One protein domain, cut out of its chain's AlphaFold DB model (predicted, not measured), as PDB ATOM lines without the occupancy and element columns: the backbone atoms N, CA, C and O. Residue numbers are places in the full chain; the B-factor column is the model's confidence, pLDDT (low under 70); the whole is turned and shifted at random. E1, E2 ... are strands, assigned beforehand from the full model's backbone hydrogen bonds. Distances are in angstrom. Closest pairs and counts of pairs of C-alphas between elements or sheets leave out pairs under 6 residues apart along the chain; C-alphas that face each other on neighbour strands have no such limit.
ATOM      1  N   GLU A 159      19.941 -23.412  -2.354       84.25
ATOM      2  CA  GLU A 159      18.496 -23.612  -2.529       84.25
ATOM      3  C   GLU A 159      17.894 -24.229  -1.252       84.25
ATOM      4  O   GLU A 159      18.507 -25.096  -0.618       84.25
ATOM      5  N   VAL A 160      16.712 -23.757  -0.844       88.62
ATOM      6  CA  VAL A 160      16.009 -24.228   0.358       88.62
ATOM      7  C   VAL A 160      14.693 -24.873  -0.050       88.62
ATOM      8  O   VAL A 160      13.884 -24.254  -0.736       88.62
ATOM      9  N   ILE A 161      14.467 -26.098   0.417       86.75
ATOM     10  CA  ILE A 161      13.304 -26.921   0.084       86.75
ATOM     11  C   ILE A 161      12.530 -27.255   1.358       86.75
ATOM     12  O   ILE A 161      13.110 -27.654   2.366       86.75
ATOM     13  N   GLY A 162      11.205 -27.125   1.306       86.06
ATOM     14  CA  GLY A 162      10.324 -27.398   2.441       86.06
ATOM     15  C   GLY A 162      10.229 -26.242   3.440       86.06
ATOM     16  O   GLY A 162      10.616 -25.105   3.168       86.06
ATOM     17  N   SER A 163       9.667 -26.536   4.609       78.31
ATOM     18  CA  SER A 163       9.445 -25.572   5.685       78.31
ATOM     19  C   SER A 163       9.515 -26.260   7.051       78.31
ATOM     20  O   SER A 163       9.238 -27.450   7.187       78.31
ATOM     21  N   GLY A 164       9.926 -25.511   8.075       80.75
ATOM     22  CA  GLY A 164      10.051 -26.013   9.444       80.75
ATOM     23  C   GLY A 164      11.321 -25.541  10.149       80.75
ATOM     24  O   GLY A 164      12.177 -24.883   9.555       80.75
ATOM     25  N   ALA A 165      11.414 -25.843  11.443       79.12
ATOM     26  CA  ALA A 165      12.479 -25.334  12.305       79.12
ATOM     27  C   ALA A 165      13.834 -26.022  12.066       79.12
ATOM     28  O   ALA A 165      14.878 -25.418  12.307       79.12
ATOM     29  N   TYR A 166      13.836 -27.256  11.556       79.00
ATOM     30  CA  TYR A 166      15.037 -28.083  11.451       79.00
ATOM     31  C   TYR A 166      15.581 -28.077  10.027       79.00
ATOM     32  O   TYR A 166      14.833 -28.320   9.084       79.00
ATOM     33  N   ALA A 167      16.873 -27.780   9.871       81.50
ATOM     34  CA  ALA A 167      17.564 -27.750   8.585       81.50
ATOM     35  C   ALA A 167      18.481 -28.963   8.424       81.50
ATOM     36  O   ALA A 167      19.260 -29.266   9.324       81.50
ATOM     37  N   TYR A 168      18.432 -29.588   7.252       85.75
ATOM     38  CA  TYR A 168      19.290 -30.700   6.866       85.75
ATOM     39  C   TYR A 168      19.970 -30.370   5.551       85.75
ATOM     40  O   TYR A 168      19.328 -29.920   4.604       85.75
ATOM     41  N   ARG A 169      21.270 -30.628   5.474       88.75
ATOM     42  CA  ARG A 169      22.008 -30.648   4.216       88.75
ATOM     43  C   ARG A 169      22.807 -31.929   4.194       88.75
ATOM     44  O   ARG A 169      23.520 -32.218   5.152       88.75
ATOM     45  N   PHE A 170      22.680 -32.680   3.116       91.44
ATOM     46  CA  PHE A 170      23.338 -33.965   2.993       91.44
ATOM     47  C   PHE A 170      24.505 -33.866   2.021       91.44
ATOM     48  O   PHE A 170      24.538 -32.985   1.160       91.44
ATOM     49  N   VAL A 171      25.449 -34.789   2.163       91.62
ATOM     50  CA  VAL A 171      26.533 -35.006   1.208       91.62
ATOM     51  C   VAL A 171      26.365 -36.410   0.656       91.62
ATOM     52  O   VAL A 171      26.361 -37.372   1.423       91.62
ATOM     53  N   LEU A 172      26.204 -36.540  -0.659       93.12
ATOM     54  CA  LEU A 172      26.176 -37.849  -1.298       93.12
ATOM     55  C   LEU A 172      27.596 -38.405  -1.300       93.12
ATOM     56  O   LEU A 172      28.497 -37.786  -1.862       93.12
ATOM     57  N   LEU A 173      27.793 -39.569  -0.690       86.69
ATOM     58  CA  LEU A 173      29.086 -40.243  -0.668       86.69
ATOM     59  C   LEU A 173      29.087 -41.414  -1.647       86.69
ATOM     60  O   LEU A 173      28.128 -42.181  -1.729       86.69
ATOM     61  N   GLN A 174      30.191 -41.563  -2.371       85.81
ATOM     62  CA  GLN A 174      30.453 -42.734  -3.198       85.81
ATOM     63  C   GLN A 174      30.666 -43.959  -2.290       85.81
ATOM     64  O   GLN A 174      31.592 -43.927  -1.474       85.81
ATOM     65  N   PRO A 175      29.904 -45.060  -2.441       81.31
ATOM     66  CA  PRO A 175      29.952 -46.184  -1.498       81.31
ATOM     67  C   PRO A 175      31.336 -46.825  -1.345       81.31
ATOM     68  O   PRO A 175      31.733 -47.194  -0.245       81.31
ATOM     69  N   ARG A 176      32.106 -46.897  -2.438       83.50
ATOM     70  CA  ARG A 176      33.439 -47.518  -2.443       83.50
ATOM     71  C   ARG A 176      34.535 -46.644  -1.840       83.50
ATOM     72  O   ARG A 176      35.470 -47.158  -1.238       83.50
ATOM     73  N   THR A 177      34.491 -45.336  -2.089       82.69
ATOM     74  CA  THR A 177      35.609 -44.426  -1.779       82.69
ATOM     75  C   THR A 177      35.330 -43.529  -0.580       82.69
ATOM     76  O   THR A 177      36.256 -42.897  -0.077       82.69
ATOM     77  N   GLY A 178      34.064 -43.408  -0.167       82.31
ATOM     78  CA  GLY A 178      33.613 -42.441   0.832       82.31
ATOM     79  C   GLY A 178      33.753 -40.981   0.392       82.31
ATOM     80  O   GLY A 178      33.508 -40.082   1.191       82.31
ATOM     81  N   LYS A 179      34.159 -40.711  -0.856       87.12
ATOM     82  CA  LYS A 179      34.339 -39.344  -1.357       87.12
ATOM     83  C   LYS A 179      32.991 -38.716  -1.715       87.12
ATOM     84  O   LYS A 179      32.109 -39.438  -2.192       87.12
ATOM     85  N   PRO A 180      32.839 -37.389  -1.567       90.25
ATOM     86  CA  PRO A 180      31.664 -36.691  -2.065       90.25
ATOM     87  C   PRO A 180      31.463 -36.904  -3.571       90.25
ATOM     88  O   PRO A 180      32.404 -36.803  -4.361       90.25
ATOM     89  N   ALA A 181      30.229 -37.200  -3.967       90.50
ATOM     90  CA  ALA A 181      29.826 -37.402  -5.349       90.50
ATOM     91  C   ALA A 181      29.323 -36.073  -5.928       90.50
ATOM     92  O   ALA A 181      28.141 -35.742  -5.822       90.50
ATOM     93  N   ALA A 182      30.242 -35.289  -6.491       93.44
ATOM     94  CA  ALA A 182      29.937 -33.999  -7.106       93.44
ATOM     95  C   ALA A 182      29.069 -34.156  -8.364       93.44
ATOM     96  O   ALA A 182      29.206 -35.143  -9.091       93.44
ATOM     97  N   HIS A 183      28.188 -33.188  -8.635       94.06
ATOM     98  CA  HIS A 183      27.343 -33.144  -9.840       94.06
ATOM     99  C   HIS A 183      26.625 -34.459 -10.168       94.06
ATOM    100  O   HIS A 183      26.482 -34.819 -11.340       94.06
ATOM    101  N   THR A 184      26.194 -35.183  -9.145       95.25
ATOM    102  CA  THR A 184      25.634 -36.525  -9.253       95.25
ATOM    103  C   THR A 184      24.136 -36.464  -8.996       95.25
ATOM    104  O   THR A 184      23.673 -35.804  -8.063       95.25
ATOM    105  N   ASP A 185      23.362 -37.116  -9.859       96.25
ATOM    106  CA  ASP A 185      21.918 -37.221  -9.688       96.25
ATOM    107  C   ASP A 185      21.617 -38.100  -8.469       96.25
ATOM    108  O   ASP A 185      22.202 -39.169  -8.306       96.25
ATOM    109  N   TYR A 186      20.706 -37.661  -7.602       96.12
ATOM    110  CA  TYR A 186      20.397 -38.365  -6.361       96.12
ATOM    111  C   TYR A 186      18.897 -38.522  -6.132       96.12
ATOM    112  O   TYR A 186      18.064 -37.831  -6.732       96.12
ATOM    113  N   ALA A 187      18.586 -39.456  -5.242       94.25
ATOM    114  CA  ALA A 187      17.286 -39.732  -4.671       94.25
ATOM    115  C   ALA A 187      17.395 -39.658  -3.143       94.25
ATOM    116  O   ALA A 187      18.305 -40.243  -2.554       94.25
ATOM    117  N   LEU A 188      16.477 -38.928  -2.515       93.44
ATOM    118  CA  LEU A 188      16.364 -38.783  -1.070       93.44
ATOM    119  C   LEU A 188      14.978 -39.253  -0.631       93.44
ATOM    120  O   LEU A 188      13.962 -38.735  -1.100       93.44
ATOM    121  N   SER A 189      14.939 -40.205   0.289       88.50
ATOM    122  CA  SER A 189      13.713 -40.678   0.930       88.50
ATOM    123  C   SER A 189      13.863 -40.644   2.443       88.50
ATOM    124  O   SER A 189      14.976 -40.693   2.971       88.50
ATOM    125  N   ALA A 190      12.739 -40.582   3.150       82.81
ATOM    126  CA  ALA A 190      12.737 -40.987   4.544       82.81
ATOM    127  C   ALA A 190      12.947 -42.508   4.620       82.81
ATOM    128  O   ALA A 190      12.458 -43.254   3.765       82.81
ATOM    129  N   SER A 191      13.707 -42.955   5.612       72.62
ATOM    130  CA  SER A 191      13.991 -44.365   5.828       72.62
ATOM    131  C   SER A 191      12.718 -45.100   6.222       72.62
ATOM    132  O   SER A 191      11.913 -44.597   7.017       72.62
ATOM    133  N   ARG A 192      12.583 -46.339   5.728       63.97
ATOM    134  CA  ARG A 192      11.469 -47.249   6.051       63.97
ATOM    135  C   ARG A 192      11.282 -47.454   7.556       63.97
ATOM    136  O   ARG A 192      10.195 -47.813   7.981       63.97
ATOM    137  N   ALA A 193      12.324 -47.228   8.352       61.47
ATOM    138  CA  ALA A 193      12.296 -47.403   9.798       61.47
ATOM    139  C   ALA A 193      11.542 -46.299  10.563       61.47
ATOM    140  O   ALA A 193      11.340 -46.443  11.765       61.47
ATOM    141  N   THR A 194      11.184 -45.181   9.921       61.69
ATOM    142  CA  THR A 194      10.732 -43.976  10.644       61.69
ATOM    143  C   THR A 194       9.261 -43.612  10.468       61.69
ATOM    144  O   THR A 194       8.832 -42.633  11.072       61.69
ATOM    145  N   ASP A 195       8.496 -44.364   9.661       67.50
ATOM    146  CA  ASP A 195       7.096 -44.078   9.272       67.50
ATOM    147  C   ASP A 195       6.833 -42.616   8.840       67.50
ATOM    148  O   ASP A 195       5.695 -42.157   8.737       67.50
ATOM    149  N   TYR A 196       7.899 -41.861   8.570       73.31
ATOM    150  CA  TYR A 196       7.851 -40.451   8.250       73.31
ATOM    151  C   TYR A 196       7.830 -40.279   6.738       73.31
ATOM    152  O   TYR A 196       8.617 -40.894   6.026       73.31
ATOM    153  N   GLU A 197       6.970 -39.399   6.235       76.38
ATOM    154  CA  GLU A 197       6.981 -39.004   4.830       76.38
ATOM    155  C   GLU A 197       7.580 -37.607   4.684       76.38
ATOM    156  O   GLU A 197       7.227 -36.681   5.419       76.38
ATOM    157  N   LEU A 198       8.455 -37.424   3.691       76.94
ATOM    158  CA  LEU A 198       8.993 -36.104   3.373       76.94
ATOM    159  C   LEU A 198       7.849 -35.186   2.895       76.94
ATOM    160  O   LEU A 198       7.273 -35.429   1.832       76.94
ATOM    161  N   PRO A 199       7.525 -34.099   3.623       71.50
ATOM    162  CA  PRO A 199       6.287 -33.339   3.416       71.50
ATOM    163  C   PRO A 199       6.278 -32.519   2.119       71.50
ATOM    164  O   PRO A 199       5.233 -32.044   1.686       71.50
ATOM    165  N   PHE A 200       7.444 -32.336   1.503       75.56
ATOM    166  CA  PHE A 200       7.627 -31.616   0.243       75.56
ATOM    167  C   PHE A 200       7.628 -32.539  -0.985       75.56
ATOM    168  O   PHE A 200       7.808 -32.054  -2.099       75.56
ATOM    169  N   VAL A 201       7.437 -33.853  -0.807       68.50
ATOM    170  CA  VAL A 201       7.368 -34.809  -1.916       68.50
ATOM    171  C   VAL A 201       5.923 -35.237  -2.150       68.50
ATOM    172  O   VAL A 201       5.330 -35.990  -1.377       68.50
ATOM    173  N   THR A 202       5.347 -34.756  -3.250       63.88
ATOM    174  CA  THR A 202       3.967 -35.077  -3.642       63.88
ATOM    175  C   THR A 202       3.856 -36.356  -4.469       63.88
ATOM    176  O   THR A 202       2.756 -36.887  -4.614       63.88
ATOM    177  N   ASP A 203       4.974 -36.857  -4.995       66.38
ATOM    178  CA  ASP A 203       5.005 -38.038  -5.854       66.38
ATOM    179  C   ASP A 203       4.630 -39.314  -5.094       66.38
ATOM    180  O   ASP A 203       4.924 -39.470  -3.907       66.38
ATOM    181  N   GLN A 204       4.021 -40.268  -5.802       64.12
ATOM    182  CA  GLN A 204       3.525 -41.518  -5.218       64.12
ATOM    183  C   GLN A 204       4.622 -42.316  -4.502       64.12
ATOM    184  O   GLN A 204       4.357 -42.948  -3.484       64.12
ATOM    185  N   LYS A 205       5.855 -42.276  -5.019       70.19
ATOM    186  CA  LYS A 205       7.003 -42.984  -4.444       70.19
ATOM    187  C   LYS A 205       7.631 -42.266  -3.246       70.19
ATOM    188  O   LYS A 205       8.492 -42.853  -2.605       70.19
ATOM    189  N   LYS A 206       7.213 -41.032  -2.926       80.44
ATOM    190  CA  LYS A 206       7.720 -40.247  -1.780       80.44
ATOM    191  C   LYS A 206       9.246 -40.067  -1.774       80.44
ATOM    192  O   LYS A 206       9.861 -39.899  -0.724       80.44
ATOM    193  N   VAL A 207       9.849 -40.057  -2.964       83.75
ATOM    194  CA  VAL A 207      11.280 -39.836  -3.179       83.75
ATOM    195  C   VAL A 207      11.509 -38.451  -3.767       83.75
ATOM    196  O   VAL A 207      11.013 -38.141  -4.848       83.75
ATOM    197  N   PHE A 208      12.298 -37.630  -3.083       90.44
ATOM    198  CA  PHE A 208      12.816 -36.395  -3.652       90.44
ATOM    199  C   PHE A 208      13.952 -36.718  -4.625       90.44
ATOM    200  O   PHE A 208      14.853 -37.482  -4.288       90.44
ATOM    201  N   GLN A 209      13.952 -36.113  -5.809       89.44
ATOM    202  CA  GLN A 209      15.005 -36.298  -6.807       89.44
ATOM    203  C   GLN A 209      15.729 -34.976  -7.047       89.44
ATOM    204  O   GLN A 209      15.093 -33.944  -7.237       89.44
ATOM    205  N   GLY A 210      17.059 -35.008  -7.060       91.94
ATOM    206  CA  GLY A 210      17.876 -33.818  -7.283       91.94
ATOM    207  C   GLY A 210      19.203 -34.133  -7.954       91.94
ATOM    208  O   GLY A 210      19.411 -35.242  -8.459       91.94
ATOM    209  N   ARG A 211      20.088 -33.136  -7.952       93.50
ATOM    210  CA  ARG A 211      21.488 -33.239  -8.370       93.50
ATOM    211  C   ARG A 211      22.369 -32.506  -7.365       93.50
ATOM    212  O   ARG A 211      21.998 -31.423  -6.915       93.50
ATOM    213  N   THR A 212      23.487 -33.108  -6.981       92.44
ATOM    214  CA  THR A 212      24.427 -32.505  -6.031       92.44
ATOM    215  C   THR A 212      25.247 -31.376  -6.658       92.44
ATOM    216  O   THR A 212      25.402 -31.302  -7.880       92.44
ATOM    217  N   ASP A 213      25.784 -30.491  -5.819       90.56
ATOM    218  CA  ASP A 213      26.711 -29.434  -6.234       90.56
ATOM    219  C   ASP A 213      28.161 -29.937  -6.423       90.56
ATOM    220  O   ASP A 213      28.423 -31.144  -6.459       90.56
ATOM    221  N   GLU A 214      29.104 -29.002  -6.580       91.00
ATOM    222  CA  GLU A 214      30.543 -29.264  -6.747       91.00
ATOM    223  C   GLU A 214      31.168 -29.996  -5.550       91.00
ATOM    224  O   GLU A 214      32.135 -30.736  -5.716       91.00
ATOM    225  N   GLU A 215      30.599 -29.853  -4.350       87.00
ATOM    226  CA  GLU A 215      31.068 -30.547  -3.148       87.00
ATOM    227  C   GLU A 215      30.238 -31.795  -2.820       87.00
ATOM    228  O   GLU A 215      30.348 -32.344  -1.721       87.00
ATOM    229  N   GLY A 216      29.391 -32.251  -3.747       89.19
ATOM    230  CA  GLY A 216      28.530 -33.414  -3.550       89.19
ATOM    231  C   GLY A 216      27.375 -33.166  -2.581       89.19
ATOM    232  O   GLY A 216      26.805 -34.121  -2.051       89.19
ATOM    233  N   ARG A 217      27.016 -31.905  -2.330       93.75
ATOM    234  CA  ARG A 217      25.995 -31.529  -1.353       93.75
ATOM    235  C   ARG A 217      24.632 -31.356  -2.005       93.75
ATOM    236  O   ARG A 217      24.514 -30.970  -3.166       93.75
ATOM    237  N   THR A 218      23.590 -31.597  -1.224       93.38
ATOM    238  CA  THR A 218      22.204 -31.298  -1.593       93.38
ATOM    239  C   THR A 218      21.856 -29.823  -1.316       93.38
ATOM    240  O   THR A 218      22.602 -29.130  -0.606       93.38
ATOM    241  N   PRO A 219      20.687 -29.344  -1.779       90.50
ATOM    242  CA  PRO A 219      19.987 -28.211  -1.180       90.50
ATOM    243  C   PRO A 219      19.752 -28.413   0.323       90.50
ATOM    244  O   PRO A 219      19.908 -29.516   0.862       90.50
ATOM    245  N   VAL A 220      19.355 -27.341   1.002       89.50
ATOM    246  CA  VAL A 220      18.953 -27.399   2.410       89.50
ATOM    247  C   VAL A 220      17.482 -27.792   2.491       89.50
ATOM    248  O   VAL A 220      16.615 -27.081   1.991       89.50
ATOM    249  N   PHE A 221      17.184 -28.885   3.182       86.81
ATOM    250  CA  PHE A 221      15.824 -29.326   3.467       86.81
ATOM    251  C   PHE A 221      15.375 -28.814   4.831       86.81
ATOM    252  O   PHE A 221      16.078 -28.980   5.828       86.81
ATOM    253  N   ARG A 222      14.197 -28.196   4.890       84.44
ATOM    254  CA  ARG A 222      13.556 -27.745   6.127       84.44
ATOM    255  C   ARG A 222      12.416 -28.692   6.484       84.44
ATOM    256  O   ARG A 222      11.525 -28.911   5.663       84.44
ATOM    257  N   LEU A 223      12.449 -29.230   7.703       79.06
ATOM    258  CA  LEU A 223      11.431 -30.135   8.237       79.06
ATOM    259  C   LEU A 223      10.810 -29.583   9.529       79.06
ATOM    260  O   LEU A 223      11.500 -28.928  10.320       79.06
ATOM    261  N   PRO A 224       9.513 -29.850   9.776       76.88
ATOM    262  CA  PRO A 224       8.829 -29.432  10.998       76.88
ATOM    263  C   PRO A 224       9.259 -30.247  12.224       76.88
ATOM    264  O   PRO A 224       9.141 -29.762  13.345       76.88
ATOM    265  N   VAL A 225       9.780 -31.459  12.011       74.50
ATOM    266  CA  VAL A 225      10.244 -32.370  13.062       74.50
ATOM    267  C   VAL A 225      11.742 -32.617  12.945       74.50
ATOM    268  O   VAL A 225      12.321 -32.560  11.853       74.50
ATOM    269  N   ARG A 226      12.377 -32.884  14.087       79.81
ATOM    270  CA  ARG A 226      13.757 -33.346  14.108       79.81
ATOM    271  C   ARG A 226      13.769 -34.847  13.841       79.81
ATOM    272  O   ARG A 226      13.049 -35.576  14.508       79.81
ATOM    273  N   LEU A 227      14.579 -35.290  12.892       74.50
ATOM    274  CA  LEU A 227      14.776 -36.692  12.566       74.50
ATOM    275  C   LEU A 227      16.250 -37.048  12.783       74.50
ATOM    276  O   LEU A 227      17.117 -36.197  12.551       74.50
ATOM    277  N   PRO A 228      16.553 -38.267  13.254       75.69
ATOM    278  CA  PRO A 228      17.928 -38.743  13.329       75.69
ATOM    279  C   PRO A 228      18.511 -38.942  11.925       75.69
ATOM    280  O   PRO A 228      17.773 -39.166  10.974       75.69
ATOM    281  N   ASP A 229      19.837 -38.933  11.795       70.94
ATOM    282  CA  ASP A 229      20.511 -39.085  10.494       70.94
ATOM    283  C   ASP A 229      20.110 -40.388   9.774       70.94
ATOM    284  O   ASP A 229      19.907 -40.392   8.564       70.94
ATOM    285  N   ALA A 230      19.894 -41.471  10.532       72.56
ATOM    286  CA  ALA A 230      19.428 -42.765  10.019       72.56
ATOM    287  C   ALA A 230      17.976 -42.752   9.494       72.56
ATOM    288  O   ALA A 230      17.521 -43.735   8.918       72.56
ATOM    289  N   ALA A 231      17.236 -41.659   9.694       78.12
ATOM    290  CA  ALA A 231      15.900 -41.472   9.135       78.12
ATOM    291  C   ALA A 231      15.920 -41.091   7.656       78.12
ATOM    292  O   ALA A 231      14.854 -40.918   7.069       78.12
ATOM    293  N   PHE A 232      17.095 -40.908   7.061       85.62
ATOM    294  CA  PHE A 232      17.229 -40.498   5.677       85.62
ATOM    295  C   PHE A 232      18.029 -41.519   4.911       85.62
ATOM    296  O   PHE A 232      19.119 -41.913   5.320       85.62
ATOM    297  N   ASP A 233      17.522 -41.843   3.737       88.12
ATOM    298  CA  ASP A 233      18.292 -42.593   2.783       88.12
ATOM    299  C   ASP A 233      18.612 -41.700   1.585       88.12
ATOM    300  O   ASP A 233      17.725 -41.297   0.824       88.12
ATOM    301  N   LEU A 234      19.898 -41.396   1.420       92.56
ATOM    302  CA  LEU A 234      20.425 -40.646   0.288       92.56
ATOM    303  C   LEU A 234      21.211 -41.589  -0.619       92.56
ATOM    304  O   LEU A 234      22.197 -42.188  -0.194       92.56
ATOM    305  N   ARG A 235      20.787 -41.694  -1.878       93.38
ATOM    306  CA  ARG A 235      21.381 -42.614  -2.852       93.38
ATOM    307  C   ARG A 235      21.583 -41.920  -4.187       93.38
ATOM    308  O   ARG A 235      20.830 -41.015  -4.545       93.38
ATOM    309  N   GLU A 236      22.574 -42.368  -4.944       96.69
ATOM    310  CA  GLU A 236      22.683 -42.028  -6.358       96.69
ATOM    311  C   GLU A 236      21.420 -42.491  -7.095       96.69
ATOM    312  O   GLU A 236      20.806 -43.505  -6.745       96.69
ATOM    313  N   ARG A 237      21.015 -41.724  -8.104       95.56
ATOM    314  CA  ARG A 237      19.845 -42.010  -8.924       95.56
ATOM    315  C   ARG A 237      20.264 -42.362 -10.342       95.56
ATOM    316  O   ARG A 237      20.931 -41.587 -11.021       95.56
ATOM    317  N   PHE A 238      19.767 -43.495 -10.822       94.38
ATOM    318  CA  PHE A 238      19.913 -43.939 -12.198       94.38
ATOM    319  C   PHE A 238      18.609 -43.753 -12.978       94.38
ATOM    320  O   PHE A 238      17.618 -44.425 -12.713       94.38
ATOM    321  N   GLY A 239      18.612 -42.867 -13.976       89.50
ATOM    322  CA  GLY A 239      17.409 -42.541 -14.752       89.50
ATOM    323  C   GLY A 239      16.559 -41.455 -14.091       89.50
ATOM    324  O   GLY A 239      17.000 -40.819 -13.141       89.50
ATOM    325  N   SER A 240      15.368 -41.191 -14.616       86.25
ATOM    326  CA  SER A 240      14.473 -40.112 -14.175       86.25
ATOM    327  C   SER A 240      13.019 -40.519 -14.364       86.25
ATOM    328  O   SER A 240      12.730 -41.337 -15.232       86.25
ATOM    329  N   GLY A 241      12.127 -39.911 -13.586       81.06
ATOM    330  CA  GLY A 241      10.683 -40.093 -13.699       81.06
ATOM    331  C   GLY A 241      10.037 -40.496 -12.369       81.06
ATOM    332  O   GLY A 241      10.735 -40.661 -11.363       81.06
ATOM    333  N   PRO A 242       8.698 -40.599 -12.332       76.38
ATOM    334  CA  PRO A 242       7.948 -40.800 -11.094       76.38
ATOM    335  C   PRO A 242       7.927 -42.262 -10.626       76.38
ATOM    336  O   PRO A 242       7.568 -42.533  -9.479       76.38
ATOM    337  N   PHE A 243       8.296 -43.211 -11.490       78.19
ATOM    338  CA  PHE A 243       8.441 -44.615 -11.122       78.19
ATOM    339  C   PHE A 243       9.866 -44.867 -10.658       78.19
ATOM    340  O   PHE A 243      10.809 -44.288 -11.192       78.19
ATOM    341  N   GLY A 244      10.027 -45.753  -9.683       83.75
ATOM    342  CA  GLY A 244      11.345 -46.194  -9.276       83.75
ATOM    343  C   GLY A 244      11.344 -47.155  -8.104       83.75
ATOM    344  O   GLY A 244      10.333 -47.331  -7.415       83.75
ATOM    345  N   GLU A 245      12.491 -47.801  -7.934       80.88
ATOM    346  CA  GLU A 245      12.731 -48.857  -6.960       80.88
ATOM    347  C   GLU A 245      14.233 -48.924  -6.631       80.88
ATOM    348  O   GLU A 245      15.088 -48.480  -7.407       80.88
ATOM    349  N   THR A 246      14.540 -49.535  -5.492       90.69
ATOM    350  CA  THR A 246      15.894 -49.865  -5.043       90.69
ATOM    351  C   THR A 246      15.926 -51.347  -4.701       90.69
ATOM    352  O   THR A 246      14.966 -51.861  -4.123       90.69
ATOM    353  N   PHE A 247      17.026 -52.027  -5.019       92.00
ATOM    354  CA  PHE A 247      17.275 -53.370  -4.512       92.00
ATOM    355  C   PHE A 247      18.053 -53.289  -3.205       92.00
ATOM    356  O   PHE A 247      18.911 -52.424  -3.044       92.00
ATOM    357  N   HIS A 248      17.761 -54.216  -2.305       93.44
ATOM    358  CA  HIS A 248      18.469 -54.389  -1.048       93.44
ATOM    359  C   HIS A 248      19.151 -55.756  -1.077       93.44
ATOM    360  O   HIS A 248      18.493 -56.762  -1.360       93.44
ATOM    361  N   LEU A 249      20.469 -55.780  -0.890       87.75
ATOM    362  CA  LEU A 249      21.283 -56.984  -0.996       87.75
ATOM    363  C   LEU A 249      21.737 -57.412   0.395       87.75
ATOM    364  O   LEU A 249      22.391 -56.646   1.102       87.75
ATOM    365  N   THR A 250      21.452 -58.665   0.730       89.19
ATOM    366  CA  THR A 250      21.870 -59.303   1.977       89.19
ATOM    367  C   THR A 250      22.641 -60.590   1.704       89.19
ATOM    368  O   THR A 250      22.539 -61.188   0.628       89.19
ATOM    369  N   ASP A 251      23.455 -61.010   2.671       82.94
ATOM    370  CA  ASP A 251      24.053 -62.340   2.675       82.94
ATOM    371  C   ASP A 251      23.045 -63.412   3.146       82.94
ATOM    372  O   ASP A 251      21.888 -63.135   3.456       82.94
ATOM    373  N   HIS A 252      23.484 -64.671   3.212       88.50
ATOM    374  CA  HIS A 252      22.650 -65.797   3.655       88.50
ATOM    375  C   HIS A 252      22.235 -65.747   5.138       88.50
ATOM    376  O   HIS A 252      21.451 -66.592   5.566       88.50
ATOM    377  N   ASN A 253      22.784 -64.815   5.920       82.88
ATOM    378  CA  ASN A 253      22.445 -64.571   7.320       82.88
ATOM    379  C   ASN A 253      21.673 -63.253   7.494       82.88
ATOM    380  O   ASN A 253      21.601 -62.746   8.613       82.88
ATOM    381  N   ASP A 254      21.142 -62.690   6.404       81.94
ATOM    382  CA  ASP A 254      20.429 -61.413   6.373       81.94
ATOM    383  C   ASP A 254      21.280 -60.198   6.791       81.94
ATOM    384  O   ASP A 254      20.742 -59.170   7.199       81.94
ATOM    385  N   ASN A 255      22.613 -60.277   6.681       81.69
ATOM    386  CA  ASN A 255      23.462 -59.099   6.870       81.69
ATOM    387  C   ASN A 255      23.518 -58.270   5.586       81.69
ATOM    388  O   ASN A 255      23.745 -58.821   4.507       81.69
ATOM    389  N   ASP A 256      23.418 -56.948   5.722       87.00
ATOM    390  CA  ASP A 256      23.589 -55.995   4.626       87.00
ATOM    391  C   ASP A 256      24.923 -56.210   3.898       87.00
ATOM    392  O   ASP A 256      26.010 -56.143   4.486       87.00
ATOM    393  N   LEU A 257      24.855 -56.433   2.586       83.31
ATOM    394  CA  LEU A 257      26.044 -56.524   1.750       83.31
ATOM    395  C   LEU A 257      26.528 -55.120   1.419       83.31
ATOM    396  O   LEU A 257      26.060 -54.516   0.461       83.31
ATOM    397  N   PHE A 258      27.485 -54.604   2.186       85.19
ATOM    398  CA  PHE A 258      28.147 -53.329   1.904       85.19
ATOM    399  C   PHE A 258      29.249 -53.474   0.843       85.19
ATOM    400  O   PHE A 258      30.034 -54.422   0.871       85.19
ATOM    401  N   ASN A 259      29.361 -52.482  -0.050       84.56
ATOM    402  CA  ASN A 259      30.439 -52.357  -1.032       84.56
ATOM    403  C   ASN A 259      30.544 -53.559  -1.996       84.56
ATOM    404  O   ASN A 259      31.622 -53.877  -2.501       84.56
ATOM    405  N   ALA A 260      29.416 -54.215  -2.273       87.50
ATOM    406  CA  ALA A 260      29.307 -55.272  -3.266       87.50
ATOM    407  C   ALA A 260      29.123 -54.651  -4.663       87.50
ATOM    408  O   ALA A 260      28.212 -53.831  -4.836       87.50
ATOM    409  N   PRO A 261      29.963 -54.991  -5.661       94.62
ATOM    410  CA  PRO A 261      29.799 -54.481  -7.013       94.62
ATOM    411  C   PRO A 261      28.558 -55.089  -7.670       94.62
ATOM    412  O   PRO A 261      28.309 -56.293  -7.604       94.62
ATOM    413  N   TYR A 262      27.774 -54.246  -8.332       95.50
ATOM    414  CA  TYR A 262      26.569 -54.669  -9.032       95.50
ATOM    415  C   TYR A 262      26.361 -53.873 -10.322       95.50
ATOM    416  O   TYR A 262      26.899 -52.776 -10.511       95.50
ATOM    417  N   ALA A 263      25.500 -54.406 -11.187       96.00
ATOM    418  CA  ALA A 263      24.899 -53.668 -12.281       96.00
ATOM    419  C   ALA A 263      23.371 -53.666 -12.202       96.00
ATOM    420  O   ALA A 263      22.745 -54.689 -11.922       96.00
ATOM    421  N   LEU A 264      22.786 -52.507 -12.498       94.06
ATOM    422  CA  LEU A 264      21.360 -52.355 -12.763       94.06
ATOM    423  C   LEU A 264      21.164 -52.205 -14.264       94.06
ATOM    424  O   LEU A 264      21.871 -51.437 -14.923       94.06
ATOM    425  N   ILE A 265      20.195 -52.936 -14.799       91.94
ATOM    426  CA  ILE A 265      19.861 -52.934 -16.218       91.94
ATOM    427  C   ILE A 265      18.397 -52.543 -16.343       91.94
ATOM    428  O   ILE A 265      17.517 -53.307 -15.950       91.94
ATOM    429  N   THR A 266      18.121 -51.359 -16.882       88.44
ATOM    430  CA  THR A 266      16.751 -50.972 -17.238       88.44
ATOM    431  C   THR A 266      16.461 -51.438 -18.657       88.44
ATOM    432  O   THR A 266      17.158 -51.041 -19.599       88.44
ATOM    433  N   CYS A 267      15.414 -52.242 -18.817       86.56
ATOM    434  CA  CYS A 267      15.068 -52.912 -20.066       86.56
ATOM    435  C   CYS A 267      14.292 -52.014 -21.033       86.56
ATOM    436  O   CYS A 267      13.151 -52.289 -21.399       86.56
ATOM    437  N   THR A 268      14.929 -50.913 -21.428       85.12
ATOM    438  CA  THR A 268      14.529 -50.067 -22.556       85.12
ATOM    439  C   THR A 268      15.028 -50.661 -23.879       85.12
ATOM    440  O   THR A 268      15.753 -51.655 -23.896       85.12
ATOM    441  N   SER A 269      14.672 -50.039 -25.004       82.38
ATOM    442  CA  SER A 269      15.266 -50.336 -26.311       82.38
ATOM    443  C   SER A 269      16.024 -49.101 -26.821       82.38
ATOM    444  O   SER A 269      15.371 -48.133 -27.218       82.38
ATOM    445  N   PRO A 270      17.374 -49.078 -26.776       86.94
ATOM    446  CA  PRO A 270      18.277 -50.112 -26.242       86.94
ATOM    447  C   PRO A 270      18.286 -50.163 -24.699       86.94
ATOM    448  O   PRO A 270      17.887 -49.175 -24.072       86.94
ATOM    449  N   PRO A 271      18.749 -51.263 -24.064       89.69
ATOM    450  CA  PRO A 271      18.895 -51.320 -22.612       89.69
ATOM    451  C   PRO A 271      19.860 -50.248 -22.108       89.69
ATOM    452  O   PRO A 271      20.827 -49.888 -22.784       89.69
ATOM    453  N   ARG A 272      19.610 -49.747 -20.900       91.75
ATOM    454  CA  ARG A 272      20.537 -48.841 -20.213       91.75
ATOM    455  C   ARG A 272      21.108 -49.535 -18.994       91.75
ATOM    456  O   ARG A 272      20.431 -50.331 -18.347       91.75
ATOM    457  N   TYR A 273      22.343 -49.180 -18.675       93.25
ATOM    458  CA  TYR A 273      23.124 -49.838 -17.642       93.25
ATOM    459  C   TYR A 273      23.620 -48.819 -16.629       93.25
ATOM    460  O   TYR A 273      24.032 -47.718 -16.993       93.25
ATOM    461  N   PHE A 274      23.641 -49.240 -15.377       94.88
ATOM    462  CA  PHE A 274      24.315 -48.563 -14.286       94.88
ATOM    463  C   PHE A 274      25.205 -49.567 -13.576       94.88
ATOM    464  O   PHE A 274      24.825 -50.723 -13.414       94.88
ATOM    465  N   ARG A 275      26.385 -49.124 -13.155       95.31
ATOM    466  CA  ARG A 275      27.320 -49.906 -12.349       95.31
ATOM    467  C   ARG A 275      27.570 -49.163 -11.060       95.31
ATOM    468  O   ARG A 275      27.834 -47.966 -11.098       95.31
ATOM    469  N   GLY A 276      27.515 -49.876  -9.948       94.31
ATOM    470  CA  GLY A 276      27.734 -49.281  -8.644       94.31
ATOM    471  C   GLY A 276      28.221 -50.280  -7.617       94.31
ATOM    472  O   GLY A 276      28.476 -51.445  -7.912       94.31
ATOM    473  N   TYR A 277      28.348 -49.767  -6.404       92.75
ATOM    474  CA  TYR A 277      28.646 -50.526  -5.203       92.75
ATOM    475  C   TYR A 277      27.509 -50.281  -4.224       92.75
ATOM    476  O   TYR A 277      26.984 -49.167  -4.172       92.75
ATOM    477  N   THR A 278      27.090 -51.303  -3.491       87.50
ATOM    478  CA  THR A 278      26.026 -51.152  -2.494       87.50
ATOM    479  C   THR A 278      26.435 -50.209  -1.363       87.50
ATOM    480  O   THR A 278      27.598 -50.168  -0.945       87.50
ATOM    481  N   TYR A 279      25.464 -49.447  -0.863       86.12
ATOM    482  CA  TYR A 279      25.603 -48.563   0.295       86.12
ATOM    483  C   TYR A 279      25.777 -49.364   1.600       86.12
ATOM    484  O   TYR A 279      25.558 -50.577   1.609       86.12
ATOM    485  N   PRO A 280      26.185 -48.725   2.720       82.94
ATOM    486  CA  PRO A 280      26.387 -49.413   4.002       82.94
ATOM    487  C   PRO A 280      25.183 -50.210   4.512       82.94
ATOM    488  O   PRO A 280      25.366 -51.150   5.270       82.94
ATOM    489  N   ASN A 281      23.978 -49.840   4.081       81.00
ATOM    490  CA  ASN A 281      22.719 -50.506   4.400       81.00
ATOM    491  C   ASN A 281      22.293 -51.536   3.330       81.00
ATOM    492  O   ASN A 281      21.105 -51.777   3.161       81.00
ATOM    493  N   GLY A 282      23.218 -52.044   2.507       87.00
ATOM    494  CA  GLY A 282      22.942 -53.064   1.486       87.00
ATOM    495  C   GLY A 282      22.200 -52.570   0.239       87.00
ATOM    496  O   GLY A 282      22.001 -53.335  -0.705       87.00
ATOM    497  N   ASP A 283      21.800 -51.301   0.193       92.19
ATOM    498  CA  ASP A 283      20.990 -50.785  -0.905       92.19
ATOM    499  C   ASP A 283      21.800 -50.474  -2.166       92.19
ATOM    500  O   ASP A 283      22.948 -50.024  -2.119       92.19
ATOM    501  N   THR A 284      21.153 -50.624  -3.318       95.38
ATOM    502  CA  THR A 284      21.632 -50.099  -4.599       95.38
ATOM    503  C   THR A 284      21.256 -48.626  -4.787       95.38
ATOM    504  O   THR A 284      20.430 -48.060  -4.076       95.38
ATOM    505  N   ALA A 285      21.801 -48.002  -5.827       95.62
ATOM    506  CA  ALA A 285      21.272 -46.776  -6.415       95.62
ATOM    507  C   ALA A 285      19.761 -46.900  -6.691       95.62
ATOM    508  O   ALA A 285      19.255 -47.982  -7.012       95.62
ATOM    509  N   TYR A 286      19.056 -45.774  -6.587       94.25
ATOM    510  CA  TYR A 286      17.635 -45.683  -6.898       94.25
ATOM    511  C   TYR A 286      17.446 -45.648  -8.415       94.25
ATOM    512  O   TYR A 286      17.927 -44.732  -9.083       94.25
ATOM    513  N   THR A 287      16.749 -46.632  -8.974       91.75
ATOM    514  CA  THR A 287      16.422 -46.633 -10.406       91.75
ATOM    515  C   THR A 287      15.125 -45.877 -10.622       91.75
ATOM    516  O   THR A 287      14.145 -46.176  -9.949       91.75
ATOM    517  N   ALA A 288      15.104 -44.938 -11.566       86.88
ATOM    518  CA  ALA A 288      13.935 -44.133 -11.896       86.88
ATOM    519  C   ALA A 288      13.579 -44.194 -13.390       86.88
ATOM    520  O   ALA A 288      14.462 -44.229 -14.255       86.88
ATOM    521  N   SER A 289      12.280 -44.171 -13.690       81.88
ATOM    522  CA  SER A 289      11.742 -44.232 -15.052       81.88
ATOM    523  C   SER A 289      10.437 -43.443 -15.217       81.88
ATOM    524  O   SER A 289       9.681 -43.230 -14.265       81.88
ATOM    525  N   ASP A 290      10.141 -43.039 -16.457       80.81
ATOM    526  CA  ASP A 290       8.913 -42.305 -16.813       80.81
ATOM    527  C   ASP A 290       7.646 -43.176 -16.755       80.81
ATOM    528  O   ASP A 290       6.532 -42.672 -16.623       80.81
ATOM    529  N   GLY A 291       7.815 -44.496 -16.836       77.56
ATOM    530  CA  GLY A 291       6.752 -45.494 -16.775       77.56
ATOM    531  C   GLY A 291       7.246 -46.804 -16.156       77.56
ATOM    532  O   GLY A 291       8.447 -46.939 -15.901       77.56
ATOM    533  N   PRO A 292       6.355 -47.784 -15.932       82.06
ATOM    534  CA  PRO A 292       6.747 -49.114 -15.479       82.06
ATOM    535  C   PRO A 292       7.799 -49.728 -16.410       82.06
ATOM    536  O   PRO A 292       7.623 -49.745 -17.628       82.06
ATOM    537  N   ILE A 293       8.890 -50.232 -15.834       79.62
ATOM    538  CA  ILE A 293       9.983 -50.861 -16.574       79.62
ATOM    539  C   ILE A 293      10.512 -52.075 -15.817       79.62
ATOM    540  O   ILE A 293      10.557 -52.080 -14.588       79.62
ATOM    541  N   ASN A 294      10.949 -53.091 -16.559       85.44
ATOM    542  CA  ASN A 294      11.697 -54.196 -15.979       85.44
ATOM    543  C   ASN A 294      13.117 -53.724 -15.655       85.44
ATOM    544  O   ASN A 294      13.827 -53.215 -16.528       85.44
ATOM    545  N   VAL A 295      13.517 -53.908 -14.401       85.00
ATOM    546  CA  VAL A 295      14.877 -53.647 -13.933       85.00
ATOM    547  C   VAL A 295      15.487 -54.972 -13.511       85.00
ATOM    548  O   VAL A 295      14.910 -55.687 -12.694       85.00
ATOM    549  N   GLN A 296      16.644 -55.307 -14.069       89.19
ATOM    550  CA  GLN A 296      17.414 -56.467 -13.643       89.19
ATOM    551  C   GLN A 296      18.585 -56.027 -12.772       89.19
ATOM    552  O   GLN A 296      19.290 -55.074 -13.102       89.19
ATOM    553  N   LEU A 297      18.812 -56.773 -11.695       91.94
ATOM    554  CA  LEU A 297      20.016 -56.697 -10.883       91.94
ATOM    555  C   LEU A 297      20.968 -57.829 -11.288       91.94
ATOM    556  O   LEU A 297      20.555 -58.983 -11.447       91.94
ATOM    557  N   ARG A 298      22.251 -57.503 -11.427       89.88
ATOM    558  CA  ARG A 298      23.349 -58.469 -11.519       89.88
ATOM    559  C   ARG A 298      24.352 -58.144 -10.422       89.88
ATOM    560  O   ARG A 298      24.898 -57.045 -10.415       89.88
ATOM    561  N   VAL A 299      24.569 -59.078  -9.502       91.88
ATOM    562  CA  VAL A 299      25.713 -59.022  -8.584       91.88
ATOM    563  C   VAL A 299      26.932 -59.458  -9.381       91.88
ATOM    564  O   VAL A 299      26.849 -60.451 -10.102       91.88
ATOM    565  N   LEU A 300      28.003 -58.679  -9.314       89.81
ATOM    566  CA  LEU A 300      29.201 -58.898 -10.114       89.81
ATOM    567  C   LEU A 300      30.326 -59.419  -9.226       89.81
ATOM    568  O   LEU A 300      30.407 -59.058  -8.053       89.81
TER     569      LEU A 300
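This is residues 159 to 300 of the 333 residues of an uncharacterized protein of Novosphingobium sp. THN1 (UniProt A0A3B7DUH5). Little regular structure: a curled, strongly twisted sheet, E4 E3 E6 E10 E7, forms the middle, with sheet E9 E8 E11 partly face to face with it as a crossed sandwich, and small sheet E1 E5 E2 at the opposite end. The printed part has 142 residues, no named helix and eleven strands, E1 to E11 in chain order, holding 52 residues; the class is all strand. The first and third sheets are mixed, E9 E8 E11 antiparallel. The whole is compact, radius of gyration of the C-alphas 15.1 A, spanning 43 by 34 by 32 A.

E6, residues 232 to 239, bends by 54 degrees at 236. It is antiparallel to E3, residues 185 to 190, with N 187 and O 235 2.8 A apart, within hydrogen-bond range.

E6 measures 20.5 A from C-alpha 232 at (17.229, -40.498, 5.677) to C-alpha 239 at (17.409, -42.541, -14.752).

The printed part has no cut. The links E2 to E3, E3 to E4 and E7 to E8 are long. Residues 192 to 195 and 201 to 204 have pLDDT under 70.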